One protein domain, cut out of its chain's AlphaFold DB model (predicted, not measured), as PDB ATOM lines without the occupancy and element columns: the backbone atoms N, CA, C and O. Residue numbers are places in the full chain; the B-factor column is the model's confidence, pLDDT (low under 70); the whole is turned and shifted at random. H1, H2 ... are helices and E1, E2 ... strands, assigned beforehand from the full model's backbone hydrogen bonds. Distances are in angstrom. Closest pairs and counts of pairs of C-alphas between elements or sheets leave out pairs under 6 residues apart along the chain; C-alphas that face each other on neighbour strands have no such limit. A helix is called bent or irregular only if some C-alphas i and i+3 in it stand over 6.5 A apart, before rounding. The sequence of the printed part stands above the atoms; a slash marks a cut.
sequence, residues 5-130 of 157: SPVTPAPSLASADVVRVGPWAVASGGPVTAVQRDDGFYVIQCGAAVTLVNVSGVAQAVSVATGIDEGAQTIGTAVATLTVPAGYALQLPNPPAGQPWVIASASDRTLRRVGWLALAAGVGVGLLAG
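AT A GLANCE: This is residues 5 to 130 of the 157 residues of an uncharacterized protein of Actinobacteria bacterium (UniProt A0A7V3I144). Two twisted sheets pack face to face as a sandwich, and one kinked helix, H1, covers the face of the larger sheet that is turned away from the smaller one. The opening stretch, residues 5 to 17, and the link from E6 to E7 lie toward opposite ends of the longest axis. The printed part has 126 residues, with nine named strands, E1 to E9, followed by H1; the class is mixed, helices and strands. The sheets run E3 E4 E9 E6 E7 and E1 E2 E5 E8, both antiparallel. The whole is compact, with a radius of gyration of the C-alphas of 13.7 A, and spans 43 by 35 by 22 A.

HOW THE PARTS SIT: Residues 5 to 6, a stretch too short to be named, are paired as strands are with residues 88 to 89. E1, residues 18 to 21, and E2, residues 24 to 28, form a hairpin, with N 19 and O 26 2.9 A apart, within hydrogen-bond range. E3, residues 32 to 36, and E4, residues 42 to 46, form the next hairpin, with N 35 and O 43 at 2.9 A. E5, residues 50 to 54, is antiparallel to E2, with N 27 and O 51 at 2.9 A. E6, residues 60 to 66, and E7, residues 78 to 84, form a third hairpin, with N 62 and O 82 at 2.8 A. E8, residues 88 to 92, is antiparallel to E5, with N 52 and O 90 at 2.8 A. E9, residues 101 to 107, has two antiparallel neighbours, E4, with N 44 and O 103 at 2.8 A, and E6, with N 63 and O 104 at 2.8 A. In the sandwich, two sheets face to face, the facing parts are 10.3 A centre to centre and their best planes 8 degrees apart. H1, residues 108 to 130, makes two layers with the sheet E3 E4 E9 E6 E7, a helix on one face, at a height over the sheet of 8.3 A. The closest C-alphas of H1 and E9, those of Val 123 and Ala 104, are 5.5 A apart. H1 is irregular, with C-alphas 113 and 116 9.5 A apart and a kink of 94 degrees near residue 115; 13 of its 19 O i to N i+4 pairs are within hydrogen-bond range.

IN THESE COORDINATES: E1 begins at C-alpha 18, (-5.947, -12.790, 33.376). From first to last C-alpha E6 measures 19.7 A, E7 16.7 A and E9 19.9 A. H1 measures 23.5 A and ends at C-alpha 130, (6.356, -7.513, 49.432).

THE WHOLE: The two C-alphas farthest apart, those of Pro 9 and Gly 71, are 43.9 A apart. The printed part has no cut. The link from E6 to E7 is long, with 11 residues. The mean pLDDT of the printed part is 71.1; residues 7 to 17, 37 to 40, 67 to 79, 97 to 98 and 108 to 130 are under 70.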
ATOM      1  N   SER A   5      -0.139 -29.657  33.745       81.25
ATOM      2  CA  SER A   5      -0.851 -30.289  32.629       81.25
ATOM      3  C   SER A   5      -0.684 -29.477  31.342       81.25
ATOM      4  O   SER A   5      -0.623 -28.247  31.414       81.25
ATOM      5  N   PRO A   6      -0.607 -30.124  30.164       74.31
ATOM      6  CA  PRO A   6      -0.527 -29.417  28.890       74.31
ATOM      7  C   PRO A   6      -1.796 -28.600  28.666       74.31
ATOM      8  O   PRO A   6      -2.901 -29.055  28.972       74.31
ATOM      9  N   VAL A   7      -1.649 -27.400  28.115       69.88
ATOM     10  CA  VAL A   7      -2.795 -26.532  27.861       69.88
ATOM     11  C   VAL A   7      -3.258 -26.709  26.422       69.88
ATOM     12  O   VAL A   7      -2.607 -26.238  25.492       69.88
ATOM     13  N   THR A   8      -4.375 -27.419  26.238       59.56
ATOM     14  CA  THR A   8      -4.934 -27.695  24.906       59.56
ATOM     15  C   THR A   8      -6.461 -27.550  24.916       59.56
ATOM     16  O   THR A   8      -7.108 -28.264  25.682       59.56
ATOM     17  N   PRO A   9      -7.053 -26.686  24.069       52.59
ATOM     18  CA  PRO A   9      -6.402 -25.585  23.351       52.59
ATOM     19  C   PRO A   9      -5.887 -24.529  24.344       52.59
ATOM     20  O   PRO A   9      -6.281 -24.529  25.511       52.59
ATOM     21  N   ALA A  10      -4.990 -23.641  23.893       45.94
ATOM     22  CA  ALA A  10      -4.578 -22.470  24.670       45.94
ATOM     23  C   ALA A  10      -5.837 -21.824  25.278       45.94
ATOM     24  O   ALA A  10      -6.794 -21.606  24.526       45.94
ATOM     25  N   PRO A  11      -5.901 -21.561  26.597       46.75
ATOM     26  CA  PRO A  11      -7.104 -20.999  27.176       46.75
ATOM     27  C   PRO A  11      -7.254 -19.659  26.475       46.75
ATOM     28  O   PRO A  11      -6.287 -18.895  26.402       46.75
ATOM     29  N   SER A  12      -8.418 -19.379  25.902       44.44
ATOM     30  CA  SER A  12      -8.690 -18.031  25.438       44.44
ATOM     31  C   SER A  12      -8.496 -17.116  26.648       44.44
ATOM     32  O   SER A  12      -9.346 -17.078  27.534       44.44
ATOM     33  N   LEU A  13      -7.376 -16.388  26.694       48.59
ATOM     34  CA  LEU A  13      -7.038 -15.365  27.695       48.59
ATOM     35  C   LEU A  13      -7.993 -14.151  27.594       48.59
ATOM     36  O   LEU A  13      -7.639 -13.040  27.959       48.59
ATOM     37  N   ALA A  14      -9.181 -14.363  27.026       44.16
ATOM     38  CA  ALA A  14     -10.201 -13.387  26.702       44.16
ATOM     39  C   ALA A  14     -11.121 -13.076  27.893       44.16
ATOM     40  O   ALA A  14     -11.947 -12.175  27.790       44.16
ATOM     41  N   SER A  15     -10.994 -13.785  29.021       48.62
ATOM     42  CA  SER A  15     -11.634 -13.360  30.267       48.62
ATOM     43  C   SER A  15     -10.808 -12.238  30.892       48.62
ATOM     44  O   SER A  15      -9.603 -12.401  31.079       48.62
ATOM     45  N   ALA A  16     -11.456 -11.132  31.251       48.34
ATOM     46  CA  ALA A  16     -10.857  -9.918  31.814       48.34
ATOM     47  C   ALA A  16     -10.039 -10.107  33.120       48.34
ATOM     48  O   ALA A  16      -9.446  -9.151  33.607       48.34
ATOM     49  N   ASP A  17      -9.955 -11.330  33.648       63.88
ATOM     50  CA  ASP A  17      -9.316 -11.680  34.921       63.88
ATOM     51  C   ASP A  17      -7.916 -12.309  34.776       63.88
ATOM     52  O   ASP A  17      -7.384 -12.874  35.737       63.88
ATOM     53  N   VAL A  18      -7.303 -12.255  33.583       72.38
ATOM     54  CA  VAL A  18      -5.947 -12.790  33.376       72.38
ATOM     55  C   VAL A  18      -4.879 -11.710  33.519       72.38
ATOM     56  O   VAL A  18      -4.737 -10.830  32.671       72.38
ATOM     57  N   VAL A  19      -4.053 -11.830  34.557       81.69
ATOM     58  CA  VAL A  19      -2.910 -10.943  34.808       81.69
ATOM     59  C   VAL A  19      -1.634 -11.586  34.272       81.69
ATOM     60  O   VAL A  19      -1.344 -12.748  34.558       81.69
ATOM     61  N   ARG A  20      -0.833 -10.840  33.505       83.69
ATOM     62  CA  ARG A  20       0.517 -11.288  33.135       83.69
ATOM     63  C   ARG A  20       1.522 -10.908  34.214       83.69
ATOM     64  O   ARG A  20       1.660  -9.738  34.549       83.69
ATOM     65  N   VAL A  21       2.255 -11.903  34.706       81.94
ATOM     66  CA  VAL A  21       3.337 -11.746  35.682       81.94
ATOM     67  C   VAL A  21       4.583 -12.421  35.128       81.94
ATOM     68  O   VAL A  21       4.762 -13.632  35.262       81.94
ATOM     69  N   GLY A  22       5.437 -11.639  34.467       83.94
ATOM     70  CA  GLY A  22       6.646 -12.151  33.824       83.94
ATOM     71  C   GLY A  22       6.350 -13.341  32.896       83.94
ATOM     72  O   GLY A  22       5.623 -13.169  31.916       83.94
ATOM     73  N   PRO A  23       6.878 -14.550  33.181       86.88
ATOM     74  CA  PRO A  23       6.676 -15.737  32.353       86.88
ATOM     75  C   PRO A  23       5.287 -16.384  32.501       86.88
ATOM     76  O   PRO A  23       5.034 -17.400  31.851       86.88
ATOM     77  N   TRP A  24       4.402 -15.831  33.336       88.75
ATOM     78  CA  TRP A  24       3.114 -16.425  33.685       88.75
ATOM     79  C   TRP A  24       1.930 -15.615  33.173       88.75
ATOM     80  O   TRP A  24       1.868 -14.398  33.346       88.75
ATOM     81  N   ALA A  25       0.946 -16.310  32.608       89.44
ATOM     82  CA  ALA A  25      -0.424 -15.818  32.551       89.44
ATOM     83  C   ALA A  25      -1.196 -16.406  33.741       89.44
ATOM     84  O   ALA A  25      -1.260 -17.626  33.897       89.44
ATOM     85  N   VAL A  26      -1.727 -15.536  34.598       87.31
ATOM     86  CA  VAL A  26      -2.346 -15.889  35.879       87.31
ATOM     87  C   VAL A  26      -3.843 -15.639  35.800       87.31
ATOM     88  O   VAL A  26      -4.255 -14.496  35.644       87.31
ATOM     89  N   ALA A  27      -4.650 -16.688  35.941       87.06
ATOM     90  CA  ALA A  27      -6.100 -16.589  36.068       87.06
ATOM     91  C   ALA A  27      -6.507 -16.975  37.493       87.06
ATOM     92  O   ALA A  27      -6.172 -18.067  37.956       87.06
ATOM     93  N   SER A  28      -7.214 -16.093  38.194       82.19
ATOM     94  CA  SER A  28      -7.605 -16.289  39.592       82.19
ATOM     95  C   SER A  28      -9.056 -15.880  39.809       82.19
ATOM     96  O   SER A  28      -9.509 -14.892  39.242       82.19
ATOM     97  N   GLY A  29      -9.763 -16.596  40.685       73.94
ATOM     98  CA  GLY A  29     -11.095 -16.196  41.163       73.94
ATOM     99  C   GLY A  29     -11.076 -15.056  42.193       73.94
ATOM    100  O   GLY A  29     -12.085 -14.795  42.843       73.94
ATOM    101  N   GLY A  30      -9.927 -14.415  42.410       73.62
ATOM    102  CA  GLY A  30      -9.737 -13.358  43.398       73.62
ATOM    103  C   GLY A  30      -8.484 -12.514  43.136       73.62
ATOM    104  O   GLY A  30      -7.766 -12.752  42.164       73.62
ATOM    105  N   PRO A  31      -8.194 -11.533  44.006       75.00
ATOM    106  CA  PRO A  31      -7.077 -10.617  43.810       75.00
ATOM    107  C   PRO A  31      -5.740 -11.361  43.783       75.00
ATOM    108  O   PRO A  31      -5.483 -12.243  44.608       75.00
ATOM    109  N   VAL A  32      -4.898 -10.969  42.830       78.12
ATOM    110  CA  VAL A  32      -3.536 -11.471  42.648       78.12
ATOM    111  C   VAL A  32      -2.573 -10.331  42.924       78.12
ATOM    112  O   VAL A  32      -2.668  -9.274  42.303       78.12
ATOM    113  N   THR A  33      -1.619 -10.568  43.817       79.44
ATOM    114  CA  THR A  33      -0.483  -9.668  44.021       79.44
ATOM    115  C   THR A  33       0.752 -10.354  43.476       79.44
ATOM    116  O   THR A  33       0.975 -11.532  43.752       79.44
ATOM    117  N   ALA A  34       1.567  -9.639  42.712       77.56
ATOM    118  CA  ALA A  34       2.808 -10.192  42.210       77.56
ATOM    119  C   ALA A  34       3.946  -9.183  42.262       77.56
ATOM    120  O   ALA A  34       3.744  -7.989  42.053       77.56
ATOM    121  N   VAL A  35       5.146  -9.691  42.524       73.44
ATOM    122  CA  VAL A  35       6.382  -8.913  42.559       73.44
ATOM    123  C   VAL A  35       7.407  -9.621  41.688       73.44
ATOM    124  O   VAL A  35       7.705 -10.800  41.889       73.44
ATOM    125  N   GLN A  36       7.945  -8.894  40.715       73.56
ATOM    126  CA  GLN A  36       9.150  -9.295  40.006       73.56
ATOM    127  C   GLN A  36      10.359  -8.770  40.777       73.56
ATOM    128  O   GLN A  36      10.373  -7.621  41.211       73.56
ATOM    129  N   ARG A  37      11.365  -9.620  40.937       67.06
ATOM    130  CA  ARG A  37      12.642  -9.269  41.545       67.06
ATOM    131  C   ARG A  37      13.720  -9.099  40.485       67.06
ATOM    132  O   ARG A  37      13.679  -9.742  39.435       67.06
ATOM    133  N   ASP A  38      14.702  -8.259  40.794       61.81
ATOM    134  CA  ASP A  38      15.803  -7.911  39.887       61.81
ATOM    135  C   ASP A  38      16.718  -9.103  39.557       61.81
ATOM    136  O   ASP A  38      17.379  -9.136  38.522       61.81
ATOM    137  N   ASP A  39      16.719 -10.127  40.408       61.69
ATOM    138  CA  ASP A  39      17.428 -11.397  40.221       61.69
ATOM    139  C   ASP A  39      16.682 -12.390  39.302       61.69
ATOM    140  O   ASP A  39      17.175 -13.488  39.022       61.69
ATOM    141  N   GLY A  40      15.519 -11.997  38.773       65.81
ATOM    142  CA  GLY A  40      14.714 -12.803  37.862       65.81
ATOM    143  C   GLY A  40      13.803 -13.811  38.559       65.81
ATOM    144  O   GLY A  40      13.293 -14.711  37.883       65.81
ATOM    145  N   PHE A  41      13.592 -13.678  39.876       72.06
ATOM    146  CA  PHE A  41      12.518 -14.376  40.581       72.06
ATOM    147  C   PHE A  41      11.187 -13.636  40.450       72.06
ATOM    148  O   PHE A  41      11.109 -12.409  40.506       72.06
ATOM    149  N   TYR A  42      10.114 -14.410  40.342       76.69
ATOM    150  CA  TYR A  42       8.744 -13.913  40.360       76.69
ATOM    151  C   TYR A  42       8.036 -14.495  41.564       76.69
ATOM    152  O   TYR A  42       8.038 -15.713  41.725       76.69
ATOM    153  N   VAL A  43       7.428 -13.645  42.386       77.12
ATOM    154  CA  VAL A  43       6.606 -14.067  43.521       77.12
ATOM    155  C   VAL A  43       5.164 -13.684  43.236       77.12
ATOM    156  O   VAL A  43       4.876 -12.519  42.978       77.12
ATOM    157  N   ILE A  44       4.266 -14.664  43.272       82.00
ATOM    158  CA  ILE A  44       2.829 -14.500  43.061       82.00
ATOM    159  C   ILE A  44       2.115 -14.932  44.338       82.00
ATOM    160  O   ILE A  44       2.354 -16.024  44.851       82.00
ATOM    161  N   GLN A  45       1.222 -14.081  44.830       82.00
ATOM    162  CA  GLN A  45       0.377 -14.342  45.982       82.00
ATOM    163  C   GLN A  45      -1.097 -14.333  45.571       82.00
ATOM    164  O   GLN A  45      -1.554 -13.415  44.887       82.00
ATOM    165  N   CYS A  46      -1.845 -15.348  46.009       79.75
ATOM    166  CA  CYS A  46      -3.268 -15.483  45.710       79.75
ATOM    167  C   CYS A  46      -4.053 -16.051  46.900       79.75
ATOM    168  O   CYS A  46      -3.674 -17.070  47.473       79.75
ATOM    169  N   GLY A  47      -5.174 -15.418  47.257       81.62
ATOM    170  CA  GLY A  47      -6.083 -15.885  48.317       81.62
ATOM    171  C   GLY A  47      -7.202 -16.823  47.844       81.62
ATOM    172  O   GLY A  47      -8.119 -17.100  48.610       81.62
ATOM    173  N   ALA A  48      -7.170 -17.257  46.585       81.94
ATOM    174  CA  ALA A  48      -8.193 -18.082  45.947       81.94
ATOM    175  C   ALA A  48      -7.548 -19.150  45.048       81.94
ATOM    176  O   ALA A  48      -6.329 -19.162  44.851       81.94
ATOM    177  N   ALA A  49      -8.369 -20.041  44.491       84.00
ATOM    178  CA  ALA A  49      -7.946 -20.947  43.430       84.00
ATOM    179  C   ALA A  49      -7.339 -20.164  42.255       84.00
ATOM    180  O   ALA A  49      -7.873 -19.132  41.836       84.00
ATOM    181  N   VAL A  50      -6.218 -20.662  41.733       86.38
ATOM    182  CA  VAL A  50      -5.430 -19.972  40.709       86.38
ATOM    183  C   VAL A  50      -4.883 -20.955  39.684       86.38
ATOM    184  O   VAL A  50      -4.436 -22.053  40.012       86.38
ATOM    185  N   THR A  51      -4.908 -20.540  38.423       89.56
ATOM    186  CA  THR A  51      -4.270 -21.234  37.308       89.56
ATOM    187  C   THR A  51      -3.133 -20.381  36.766       89.56
ATOM    188  O   THR A  51      -3.324 -19.219  36.413       89.56
ATOM    189  N   LEU A  52      -1.947 -20.973  36.688       89.56
ATOM    190  CA  LEU A  52      -0.730 -20.363  36.174       89.56
ATOM    191  C   LEU A  52      -0.325 -21.048  34.876       89.56
ATOM    192  O   LEU A  52       0.004 -22.229  34.889       89.56
ATOM    193  N   VAL A  53      -0.300 -20.318  33.765       90.75
ATOM    194  CA  VAL A  53       0.150 -20.841  32.468       90.75
ATOM    195  C   VAL A  53       1.542 -20.319  32.155       90.75
ATOM    196  O   VAL A  53       1.747 -19.104  32.100       90.75
ATOM    197  N   ASN A  54       2.494 -21.226  31.925       91.38
ATOM    198  CA  ASN A  54       3.845 -20.849  31.522       91.38
ATOM    199  C   ASN A  54       3.850 -20.435  30.045       91.38
ATOM    200  O   ASN A  54       3.759 -21.275  29.149       91.38
ATOM    201  N   VAL A  55       4.008 -19.138  29.793       89.44
ATOM    202  CA  VAL A  55       4.013 -18.537  28.451       89.44
ATOM    203  C   VAL A  55       5.417 -18.149  27.973       89.44
ATOM    204  O   VAL A  55       5.558 -17.515  26.933       89.44
ATOM    205  N   SER A  56       6.469 -18.523  28.708       83.38
ATOM    206  CA  SER A  56       7.838 -18.030  28.481       83.38
ATOM    207  C   SER A  56       8.632 -18.722  27.374       83.38
ATOM    208  O   SER A  56       9.797 -18.393  27.168       83.38
ATOM    209  N   GLY A  57       8.049 -19.704  26.683       83.44
ATOM    210  CA  GLY A  57       8.755 -20.498  25.667       83.44
ATOM    211  C   GLY A  57       9.854 -21.422  26.221       83.44
ATOM    212  O   GLY A  57      10.386 -22.237  25.477       83.44
ATOM    213  N   VAL A  58      10.164 -21.348  27.521       87.44
ATOM    214  CA  VAL A  58      11.123 -22.211  28.229       87.44
ATOM    215  C   VAL A  58      10.492 -22.806  29.487       87.44
ATOM    216  O   VAL A  58       9.482 -22.312  29.988       87.44
ATOM    217  N   ALA A  59      11.081 -23.877  30.020       86.25
ATOM    218  CA  ALA A  59      10.644 -24.438  31.293       86.25
ATOM    219  C   ALA A  59      10.921 -23.460  32.447       86.25
ATOM    220  O   ALA A  59      11.995 -22.856  32.532       86.25
ATOM    221  N   GLN A  60       9.943 -23.323  33.338       86.19
ATOM    222  CA  GLN A  60      10.047 -22.537  34.561       86.19
ATOM    223  C   GLN A  60      10.033 -23.488  35.737       86.19
ATOM    224  O   GLN A  60       9.218 -24.406  35.783       86.19
ATOM    225  N   ALA A  61      10.899 -23.261  36.705       86.19
ATOM    226  CA  ALA A  61      10.827 -23.996  37.946       86.19
ATOM    227  C   ALA A  61      10.116 -23.155  39.001       86.19
ATOM    228  O   ALA A  61      10.210 -21.924  39.020       86.19
ATOM    229  N   VAL A  62       9.299 -23.839  39.792       84.81
ATOM    230  CA  VAL A  62       8.242 -23.255  40.608       84.81
ATOM    231  C   VAL A  62       8.268 -23.898  41.982       84.81
ATOM    232  O   VAL A  62       8.289 -25.121  42.105       84.81
ATOM    233  N   SER A  63       8.233 -23.062  43.012       83.69
ATOM    234  CA  SER A  63       8.057 -23.460  44.403       83.69
ATOM    235  C   SER A  63       6.746 -22.874  44.913       83.69
ATOM    236  O   SER A  63       6.516 -21.673  44.783       83.69
ATOM    237  N   VAL A  64       5.891 -23.713  45.493       83.25
ATOM    238  CA  VAL A  64       4.576 -23.340  46.029       83.25
ATOM    239  C   VAL A  64       4.568 -23.570  47.534       83.25
ATOM    240  O   VAL A  64       4.948 -24.644  48.001       83.25
ATOM    241  N   ALA A  65       4.099 -22.585  48.290       79.50
ATOM    242  CA  ALA A  65       3.921 -22.650  49.735       79.50
ATOM    243  C   ALA A  65       2.557 -22.070  50.145       79.50
ATOM    244  O   ALA A  65       1.948 -21.300  49.397       79.50
ATOM    245  N   THR A  66       2.078 -22.446  51.330       74.56
ATOM    246  CA  THR A  66       0.883 -21.858  51.958       74.56
ATOM    247  C   THR A  66       1.285 -21.002  53.139       74.56
ATOM    248  O   THR A  66       2.093 -21.434  53.955       74.56
ATOM    249  N   GLY A  67       0.653 -19.839  53.269       63.91
ATOM    250  CA  GLY A  67       0.700 -19.058  54.496       63.91
ATOM    251  C   GLY A  67       1.971 -18.244  54.689       63.91
ATOM    252  O   GLY A  67       3.054 -18.562  54.198       63.91
ATOM    253  N   ILE A  68       1.793 -17.168  55.445       53.69
ATOM    254  CA  ILE A  68       2.847 -16.347  56.021       53.69
ATOM    255  C   ILE A  68       2.456 -16.238  57.490       53.69
ATOM    256  O   ILE A  68       1.351 -15.786  57.790       53.69
ATOM    257  N   ASP A  69       3.300 -16.722  58.390       48.84
ATOM    258  CA  ASP A  69       3.122 -16.510  59.819       48.84
ATOM    259  C   ASP A  69       3.506 -15.060  60.135       48.84
ATOM    260  O   ASP A  69       4.683 -14.683  60.106       48.84
ATOM    261  N   GLU A  70       2.485 -14.236  60.377       41.56
ATOM    262  CA  GLU A  70       2.603 -12.790  60.585       41.56
ATOM    263  C   GLU A  70       3.441 -12.442  61.826       41.56
ATOM    264  O   GLU A  70       4.061 -11.379  61.872       41.56
ATOM    265  N   GLY A  71       3.505 -13.344  62.814       41.31
ATOM    266  CA  GLY A  71       4.267 -13.142  64.047       41.31
ATOM    267  C   GLY A  71       5.746 -13.511  63.932       41.31
ATOM    268  O   GLY A  71       6.575 -12.961  64.655       41.31
ATOM    269  N   ALA A  72       6.086 -14.418  63.015       40.62
ATOM    270  CA  ALA A  72       7.431 -14.978  62.891       40.62
ATOM    271  C   ALA A  72       8.152 -14.583  61.587       40.62
ATOM    272  O   ALA A  72       9.316 -14.932  61.407       40.62
ATOM    273  N   GLN A  73       7.487 -13.844  60.683       48.84
ATOM    274  CA  GLN A  73       7.997 -13.515  59.338       48.84
ATOM    275  C   GLN A  73       8.433 -14.760  58.544       48.84
ATOM    276  O   GLN A  73       9.268 -14.691  57.640       48.84
ATOM    277  N   THR A  74       7.862 -15.914  58.884       45.16
ATOM    278  CA  THR A  74       8.176 -17.207  58.280       45.16
ATOM    279  C   THR A  74       7.062 -17.623  57.347       45.16
ATOM    280  O   THR A  74       5.880 -17.425  57.612       45.16
ATOM    281  N   ILE A  75       7.440 -18.237  56.239       53.72
ATOM    282  CA  ILE A  75       6.492 -18.875  55.326       53.72
ATOM    283  C   ILE A  75       6.044 -20.177  55.958       53.72
ATOM    284  O   ILE A  75       6.843 -20.852  56.611       53.72
ATOM    285  N   GLY A  76       4.783 -20.543  55.746       53.81
ATOM    286  CA  GLY A  76       4.346 -21.891  56.065       53.81
ATOM    287  C   GLY A  76       5.052 -22.948  55.208       53.81
ATOM    288  O   GLY A  76       5.930 -22.680  54.384       53.81
ATOM    289  N   THR A  77       4.681 -24.201  55.428       59.41
ATOM    290  CA  THR A  77       5.342 -25.366  54.837       59.41
ATOM    291  C   THR A  77       5.341 -25.313  53.305       59.41
ATOM    292  O   THR A  77       4.293 -25.133  52.680       59.41
ATOM    293  N   ALA A  78       6.513 -25.504  52.684       65.31
ATOM    294  CA  ALA A  78       6.615 -25.688  51.238       65.31
ATOM    295  C   ALA A  78       5.761 -26.896  50.822       65.31
ATOM    296  O   ALA A  78       5.951 -28.007  51.314       65.31
ATOM    297  N   VAL A  79       4.803 -26.661  49.930       69.62
ATOM    298  CA  VAL A  79       3.816 -27.663  49.512       69.62
ATOM    299  C   VAL A  79       4.336 -28.475  48.335       69.62
ATOM    300  O   VAL A  79       4.122 -29.685  48.275       69.62
ATOM    301  N   ALA A  80       5.010 -27.822  47.387       75.88
ATOM    302  CA  ALA A  80       5.618 -28.502  46.254       75.88
ATOM    303  C   ALA A  80       6.706 -27.662  45.594       75.88
ATOM    304  O   ALA A  80       6.606 -26.439  45.512       75.88
ATOM    305  N   THR A  81       7.672 -28.365  45.016       81.06
ATOM    306  CA  THR A  81       8.679 -27.808  44.121       81.06
ATOM    307  C   THR A  81       8.633 -28.613  42.831       81.06
ATOM    308  O   THR A  81       8.786 -29.834  42.864       81.06
ATOM    309  N   LEU A  82       8.369 -27.960  41.702       84.00
ATOM    310  CA  LEU A  82       8.207 -28.628  40.412       84.00
ATOM    311  C   LEU A  82       8.718 -27.778  39.246       84.00
ATOM    312  O   LEU A  82       8.814 -26.557  39.332       84.00
ATOM    313  N   THR A  83       9.002 -28.438  38.128       87.19
ATOM    314  CA  THR A  83       9.322 -27.781  36.858       87.19
ATOM    315  C   THR A  83       8.097 -27.819  35.951       87.19
ATOM    316  O   THR A  83       7.554 -28.887  35.681       87.19
ATOM    317  N   VAL A  84       7.664 -26.654  35.476       87.75
ATOM    318  CA  VAL A  84       6.519 -26.472  34.580       87.75
ATOM    319  C   VAL A  84       7.033 -26.186  33.163       87.75
ATOM    320  O   VAL A  84       7.642 -25.132  32.935       87.75
ATOM    321  N   PRO A  85       6.810 -27.087  32.190       89.75
ATOM    322  CA  PRO A  85       7.207 -26.863  30.801       89.75
ATOM    323  C   PRO A  85       6.494 -25.664  30.161       89.75
ATOM    324  O   PRO A  85       5.470 -25.186  30.653       89.75
ATOM    325  N   ALA A  86       7.029 -25.171  29.043       88.31
ATOM    326  CA  ALA A  86       6.370 -24.125  28.266       88.31
ATOM    327  C   ALA A  86       5.013 -24.616  27.737       88.31
ATOM    328  O   ALA A  86       4.903 -25.743  27.261       88.31
ATOM    329  N   GLY A  87       3.982 -23.776  27.826       85.69
ATOM    330  CA  GLY A  87       2.622 -24.116  27.403       85.69
ATOM    331  C   GLY A  87       1.861 -25.032  28.366       85.69
ATOM    332  O   GLY A  87       0.776 -25.490  28.022       85.69
ATOM    333  N   TYR A  88       2.403 -25.308  29.558       89.81
ATOM    334  CA  TYR A  88       1.722 -26.082  30.597       89.81
ATOM    335  C   TYR A  88       1.089 -25.156  31.637       89.81
ATOM    336  O   TYR A  88       1.581 -24.055  31.905       89.81
ATOM    337  N   ALA A  89      -0.003 -25.629  32.232       88.81
ATOM    338  CA  ALA A  89      -0.691 -24.985  33.333       88.81
ATOM    339  C   ALA A  89      -0.386 -25.696  34.648       88.81
ATOM    340  O   ALA A  89      -0.444 -26.922  34.736       88.81
ATOM    341  N   LEU A  90      -0.133 -24.903  35.681       89.56
ATOM    342  CA  LEU A  90      -0.172 -25.310  37.073       89.56
ATOM    343  C   LEU A  90      -1.494 -24.827  37.672       89.56
ATOM    344  O   LEU A  90      -1.773 -23.629  37.686       89.56
ATOM    345  N   GLN A  91      -2.301 -25.762  38.164       89.50
ATOM    346  CA  GLN A  91      -3.570 -25.467  38.820       89.50
ATOM    347  C   GLN A  91      -3.418 -25.648  40.327       89.50
ATOM    348  O   GLN A  91      -3.017 -26.714  40.797       89.50
ATOM    349  N   LEU A  92      -3.745 -24.602  41.081       85.75
ATOM    350  CA  LEU A  92      -3.794 -24.630  42.534       85.75
ATOM    351  C   LEU A  92      -5.258 -24.499  42.978       85.75
ATOM    352  O   LEU A  92      -5.941 -23.567  42.537       85.75
ATOM    353  N   PRO A  93      -5.759 -25.408  43.836       86.00
ATOM    354  CA  PRO A  93      -7.111 -25.311  44.385       86.00
ATOM    355  C   PRO A  93      -7.229 -24.103  45.324       86.00
ATOM    356  O   PRO A  93      -6.277 -23.346  45.493       86.00
ATOM    357  N   ASN A  94      -8.378 -23.903  45.973       82.56
ATOM    358  CA  ASN A  94      -8.447 -22.903  47.041       82.56
ATOM    359  C   ASN A  94      -7.412 -23.222  48.131       82.56
ATOM    360  O   ASN A  94      -7.245 -24.397  48.480       82.56
ATOM    361  N   PRO A  95      -6.700 -22.209  48.649       78.94
ATOM    362  CA  PRO A  95      -5.720 -22.452  49.687       78.94
ATOM    363  C   PRO A  95      -6.402 -22.880  51.000       78.94
ATOM    364  O   PRO A  95      -7.586 -22.589  51.212       78.94
ATOM    365  N   PRO A  96      -5.680 -23.584  51.889       76.38
ATOM    366  CA  PRO A  96      -6.192 -23.961  53.203       76.38
ATOM    367  C   PRO A  96      -6.591 -22.729  54.038       76.38
ATOM    368  O   PRO A  96      -6.068 -21.630  53.851       76.38
ATOM    369  N   ALA A  97      -7.563 -22.919  54.939       69.69
ATOM    370  CA  ALA A  97      -8.315 -21.845  55.589       69.69
ATOM    371  C   ALA A  97      -7.428 -20.719  56.160       69.69
ATOM    372  O   ALA A  97      -6.632 -20.933  57.070       69.69
ATOM    373  N   GLY A  98      -7.618 -19.507  55.629       65.06
ATOM    374  CA  GLY A  98      -6.990 -18.278  56.124       65.06
ATOM    375  C   GLY A  98      -5.577 -17.994  55.608       65.06
ATOM    376  O   GLY A  98      -5.027 -16.953  55.954       65.06
ATOM    377  N   GLN A  99      -4.998 -18.856  54.770       76.44
ATOM    378  CA  GLN A  99      -3.638 -18.687  54.257       76.44
ATOM    379  C   GLN A  99      -3.646 -18.433  52.744       76.44
ATOM    380  O   GLN A  99      -4.378 -19.108  52.032       76.44
ATOM    381  N   PRO A 100      -2.865 -17.484  52.202       77.31
ATOM    382  CA  PRO A 100      -2.715 -17.342  50.757       77.31
ATOM    383  C   PRO A 100      -1.745 -18.389  50.187       77.31
ATOM    384  O   PRO A 100      -0.831 -18.849  50.875       77.31
ATOM    385  N   TRP A 101      -1.902 -18.719  48.902       82.88
ATOM    386  CA  TRP A 101      -0.836 -19.340  48.118       82.88
ATOM    387  C   TRP A 101       0.287 -18.341  47.901       82.88
ATOM    388  O   TRP A 101       0.027 -17.194  47.538       82.88
ATOM    389  N   VAL A 102       1.521 -18.806  48.054       80.62
ATOM    390  CA  VAL A 102       2.729 -18.075  47.682       80.62
ATOM    391  C   VAL A 102       3.508 -18.926  46.695       80.62
ATOM    392  O   VAL A 102       3.809 -20.090  46.954       80.62
ATOM    393  N   ILE A 103       3.803 -18.351  45.535       83.25
ATOM    394  CA  ILE A 103       4.357 -19.073  44.399       83.25
ATOM    395  C   ILE A 103       5.592 -18.317  43.939       83.25
ATOM    396  O   ILE A 103       5.470 -17.203  43.434       83.25
ATOM    397  N   ALA A 104       6.770 -18.907  44.110       82.44
ATOM    398  CA  ALA A 104       7.998 -18.377  43.538       82.44
ATOM    399  C   ALA A 104       8.350 -19.127  42.262       82.44
ATOM    400  O   ALA A 104       8.252 -20.352  42.202       82.44
ATOM    401  N   SER A 105       8.793 -18.400  41.247       84.44
ATOM    402  CA  SER A 105       9.204 -18.980  39.978       84.44
ATOM    403  C   SER A 105      10.485 -18.352  39.455       84.44
ATOM    404  O   SER A 105      10.716 -17.155  39.624       84.44
ATOM    405  N   ALA A 106      11.307 -19.178  38.810       81.94
ATOM    406  CA  ALA A 106      12.523 -18.764  38.133       81.94
ATOM    407  C   ALA A 106      12.748 -19.591  36.863       81.94
ATOM    408  O   ALA A 106      12.383 -20.768  36.794       81.94
ATOM    409  N   SER A 107      13.442 -18.999  35.891       77.25
ATOM    410  CA  SER A 107      13.903 -19.744  34.720       77.25
ATOM    411  C   SER A 107      14.984 -20.759  35.110       77.25
ATOM    412  O   SER A 107      15.742 -20.526  36.055       77.25
ATOM    413  N   ASP A 108      15.131 -21.842  34.340       67.12
ATOM    414  CA  ASP A 108      16.190 -22.842  34.575       67.12
ATOM    415  C   ASP A 108      17.599 -22.209  34.567       67.12
ATOM    416  O   ASP A 108      18.488 -22.589  35.328       67.12
ATOM    417  N   ARG A 109      17.802 -21.151  33.767       64.38
ATOM    418  CA  ARG A 109      19.061 -20.390  33.739       64.38
ATOM    419  C   ARG A 109      19.311 -19.630  35.041       64.38
ATOM    420  O   ARG A 109      20.449 -19.586  35.503       64.38
ATOM    421  N   THR A 110      18.266 -19.035  35.614       64.94
ATOM    422  CA  THR A 110      18.322 -18.368  36.920       64.94
ATOM    423  C   THR A 110      18.619 -19.404  38.000       64.94
ATOM    424  O   THR A 110      19.577 -19.262  38.749       64.94
ATOM    425  N   LEU A 111      17.904 -20.526  38.002       63.62
ATOM    426  CA  LEU A 111      18.102 -21.612  38.962       63.62
ATOM    427  C   LEU A 111      19.476 -22.254  38.941       63.62
ATOM    428  O   LEU A 111      19.999 -22.578  39.999       63.62
ATOM    429  N   ARG A 112      20.104 -22.395  37.776       62.28
ATOM    430  CA  ARG A 112      21.491 -22.877  37.701       62.28
ATOM    431  C   ARG A 112      22.489 -21.932  38.368       62.28
ATOM    432  O   ARG A 112      23.557 -22.380  38.764       62.28
ATOM    433  N   ARG A 113      22.165 -20.640  38.477       59.47
ATOM    434  CA  ARG A 113      23.028 -19.635  39.114       59.47
ATOM    435  C   ARG A 113      22.821 -19.546  40.620       59.47
ATOM    436  O   ARG A 113      23.794 -19.364  41.338       59.47
ATOM    437  N   VAL A 114      21.575 -19.648  41.080       55.88
ATOM    438  CA  VAL A 114      21.209 -19.386  42.484       55.88
ATOM    439  C   VAL A 114      20.775 -20.642  43.253       55.88
ATOM    440  O   VAL A 114      20.839 -20.674  44.476       55.88
ATOM    441  N   GLY A 115      20.438 -21.728  42.561       62.69
ATOM    442  CA  GLY A 115      20.050 -23.009  43.151       62.69
ATOM    443  C   GLY A 115      18.608 -23.041  43.670       62.69
ATOM    444  O   GLY A 115      17.978 -22.016  43.929       62.69
ATOM    445  N   TRP A 116      18.072 -24.251  43.852       59.97
ATOM    446  CA  TRP A 116      16.716 -24.471  44.378       59.97
ATOM    447  C   TRP A 116      16.523 -23.931  45.797       59.97
ATOM    448  O   TRP A 116      15.436 -23.466  46.136       59.97
ATOM    449  N   LEU A 117      17.588 -23.936  46.603       56.75
ATOM    450  CA  LEU A 117      17.592 -23.354  47.943       56.75
ATOM    451  C   LEU A 117      17.374 -21.840  47.909       56.75
ATOM    452  O   LEU A 117      16.649 -21.328  48.749       56.75
ATOM    453  N   ALA A 118      17.923 -21.132  46.920       60.56
ATOM    454  CA  ALA A 118      17.656 -19.707  46.751       60.56
ATOM    455  C   ALA A 118      16.272 -19.435  46.159       60.56
ATOM    456  O   ALA A 118      15.711 -18.388  46.438       60.56
ATOM    457  N   LEU A 119      15.688 -20.363  45.392       59.00
ATOM    458  CA  LEU A 119      14.284 -20.264  44.977       59.00
ATOM    459  C   LEU A 119      13.365 -20.366  46.202       59.00
ATOM    460  O   LEU A 119      12.500 -19.519  46.393       59.00
ATOM    461  N   ALA A 120      13.606 -21.365  47.060       59.06
ATOM    462  CA  ALA A 120      12.886 -21.571  48.315       59.06
ATOM    463  C   ALA A 120      13.095 -20.399  49.292       59.06
ATOM    464  O   ALA A 120      12.138 -19.880  49.864       59.06
ATOM    465  N   ALA A 121      14.333 -19.912  49.418       56.00
ATOM    466  CA  ALA A 121      14.653 -18.712  50.181       56.00
ATOM    467  C   ALA A 121      14.110 -17.442  49.517       56.00
ATOM    468  O   ALA A 121      13.813 -16.489  50.215       56.00
ATOM    469  N   GLY A 122      13.942 -17.411  48.197       54.59
ATOM    470  CA  GLY A 122      13.334 -16.325  47.434       54.59
ATOM    471  C   GLY A 122      11.833 -16.233  47.664       54.59
ATOM    472  O   GLY A 122      11.313 -15.124  47.686       54.59
ATOM    473  N   VAL A 123      11.153 -17.352  47.952       56.84
ATOM    474  CA  VAL A 123       9.836 -17.307  48.602       56.84
ATOM    475  C   VAL A 123       9.993 -16.542  49.930       56.84
ATOM    476  O   VAL A 123       9.314 -15.537  50.130       56.84
ATOM    477  N   GLY A 124      10.954 -16.947  50.780       49.81
ATOM    478  CA  GLY A 124      11.258 -16.386  52.117       49.81
ATOM    479  C   GLY A 124      11.539 -14.879  52.161       49.81
ATOM    480  O   GLY A 124      10.876 -14.120  52.859       49.81
ATOM    481  N   VAL A 125      12.520 -14.428  51.386       45.34
ATOM    482  CA  VAL A 125      12.977 -13.038  51.303       45.34
ATOM    483  C   VAL A 125      12.034 -12.233  50.413       45.34
ATOM    484  O   VAL A 125      11.844 -11.046  50.673       45.34
ATOM    485  N   GLY A 126      11.442 -12.874  49.384       44.72
ATOM    486  CA  GLY A 126      10.318 -12.427  48.527       44.72
ATOM    487  C   GLY A 126       9.324 -11.584  49.272       44.72
ATOM    488  O   GLY A 126       8.991 -10.451  48.912       44.72
ATOM    489  N   LEU A 127       8.937 -12.205  50.370       48.25
ATOM    490  CA  LEU A 127       7.925 -11.764  51.270       48.25
ATOM    491  C   LEU A 127       8.351 -10.577  52.109       48.25
ATOM    492  O   LEU A 127       7.605  -9.622  52.085       48.25
ATOM    493  N   LEU A 128       9.530 -10.501  52.725       47.62
ATOM    494  CA  LEU A 128       9.871  -9.335  53.568       47.62
ATOM    495  C   LEU A 128       9.744  -7.976  52.851       47.62
ATOM    496  O   LEU A 128       9.283  -7.006  53.448       47.62
ATOM    497  N   ALA A 129      10.073  -7.915  51.558       41.31
ATOM    498  CA  ALA A 129       9.912  -6.698  50.756       41.31
ATOM    499  C   ALA A 129       8.472  -6.495  50.234       41.31
ATOM    500  O   ALA A 129       7.998  -5.364  50.162       41.31
ATOM    501  N   GLY A 130       7.753  -7.573  49.889       41.22
ATOM    502  CA  GLY A 130       6.356  -7.513  49.432       41.22
ATOM    503  C   GLY A 130       5.320  -7.397  50.559       41.22
ATOM    504  O   GLY A 130       4.217  -6.912  50.332       41.22
TER     505      GLY A 130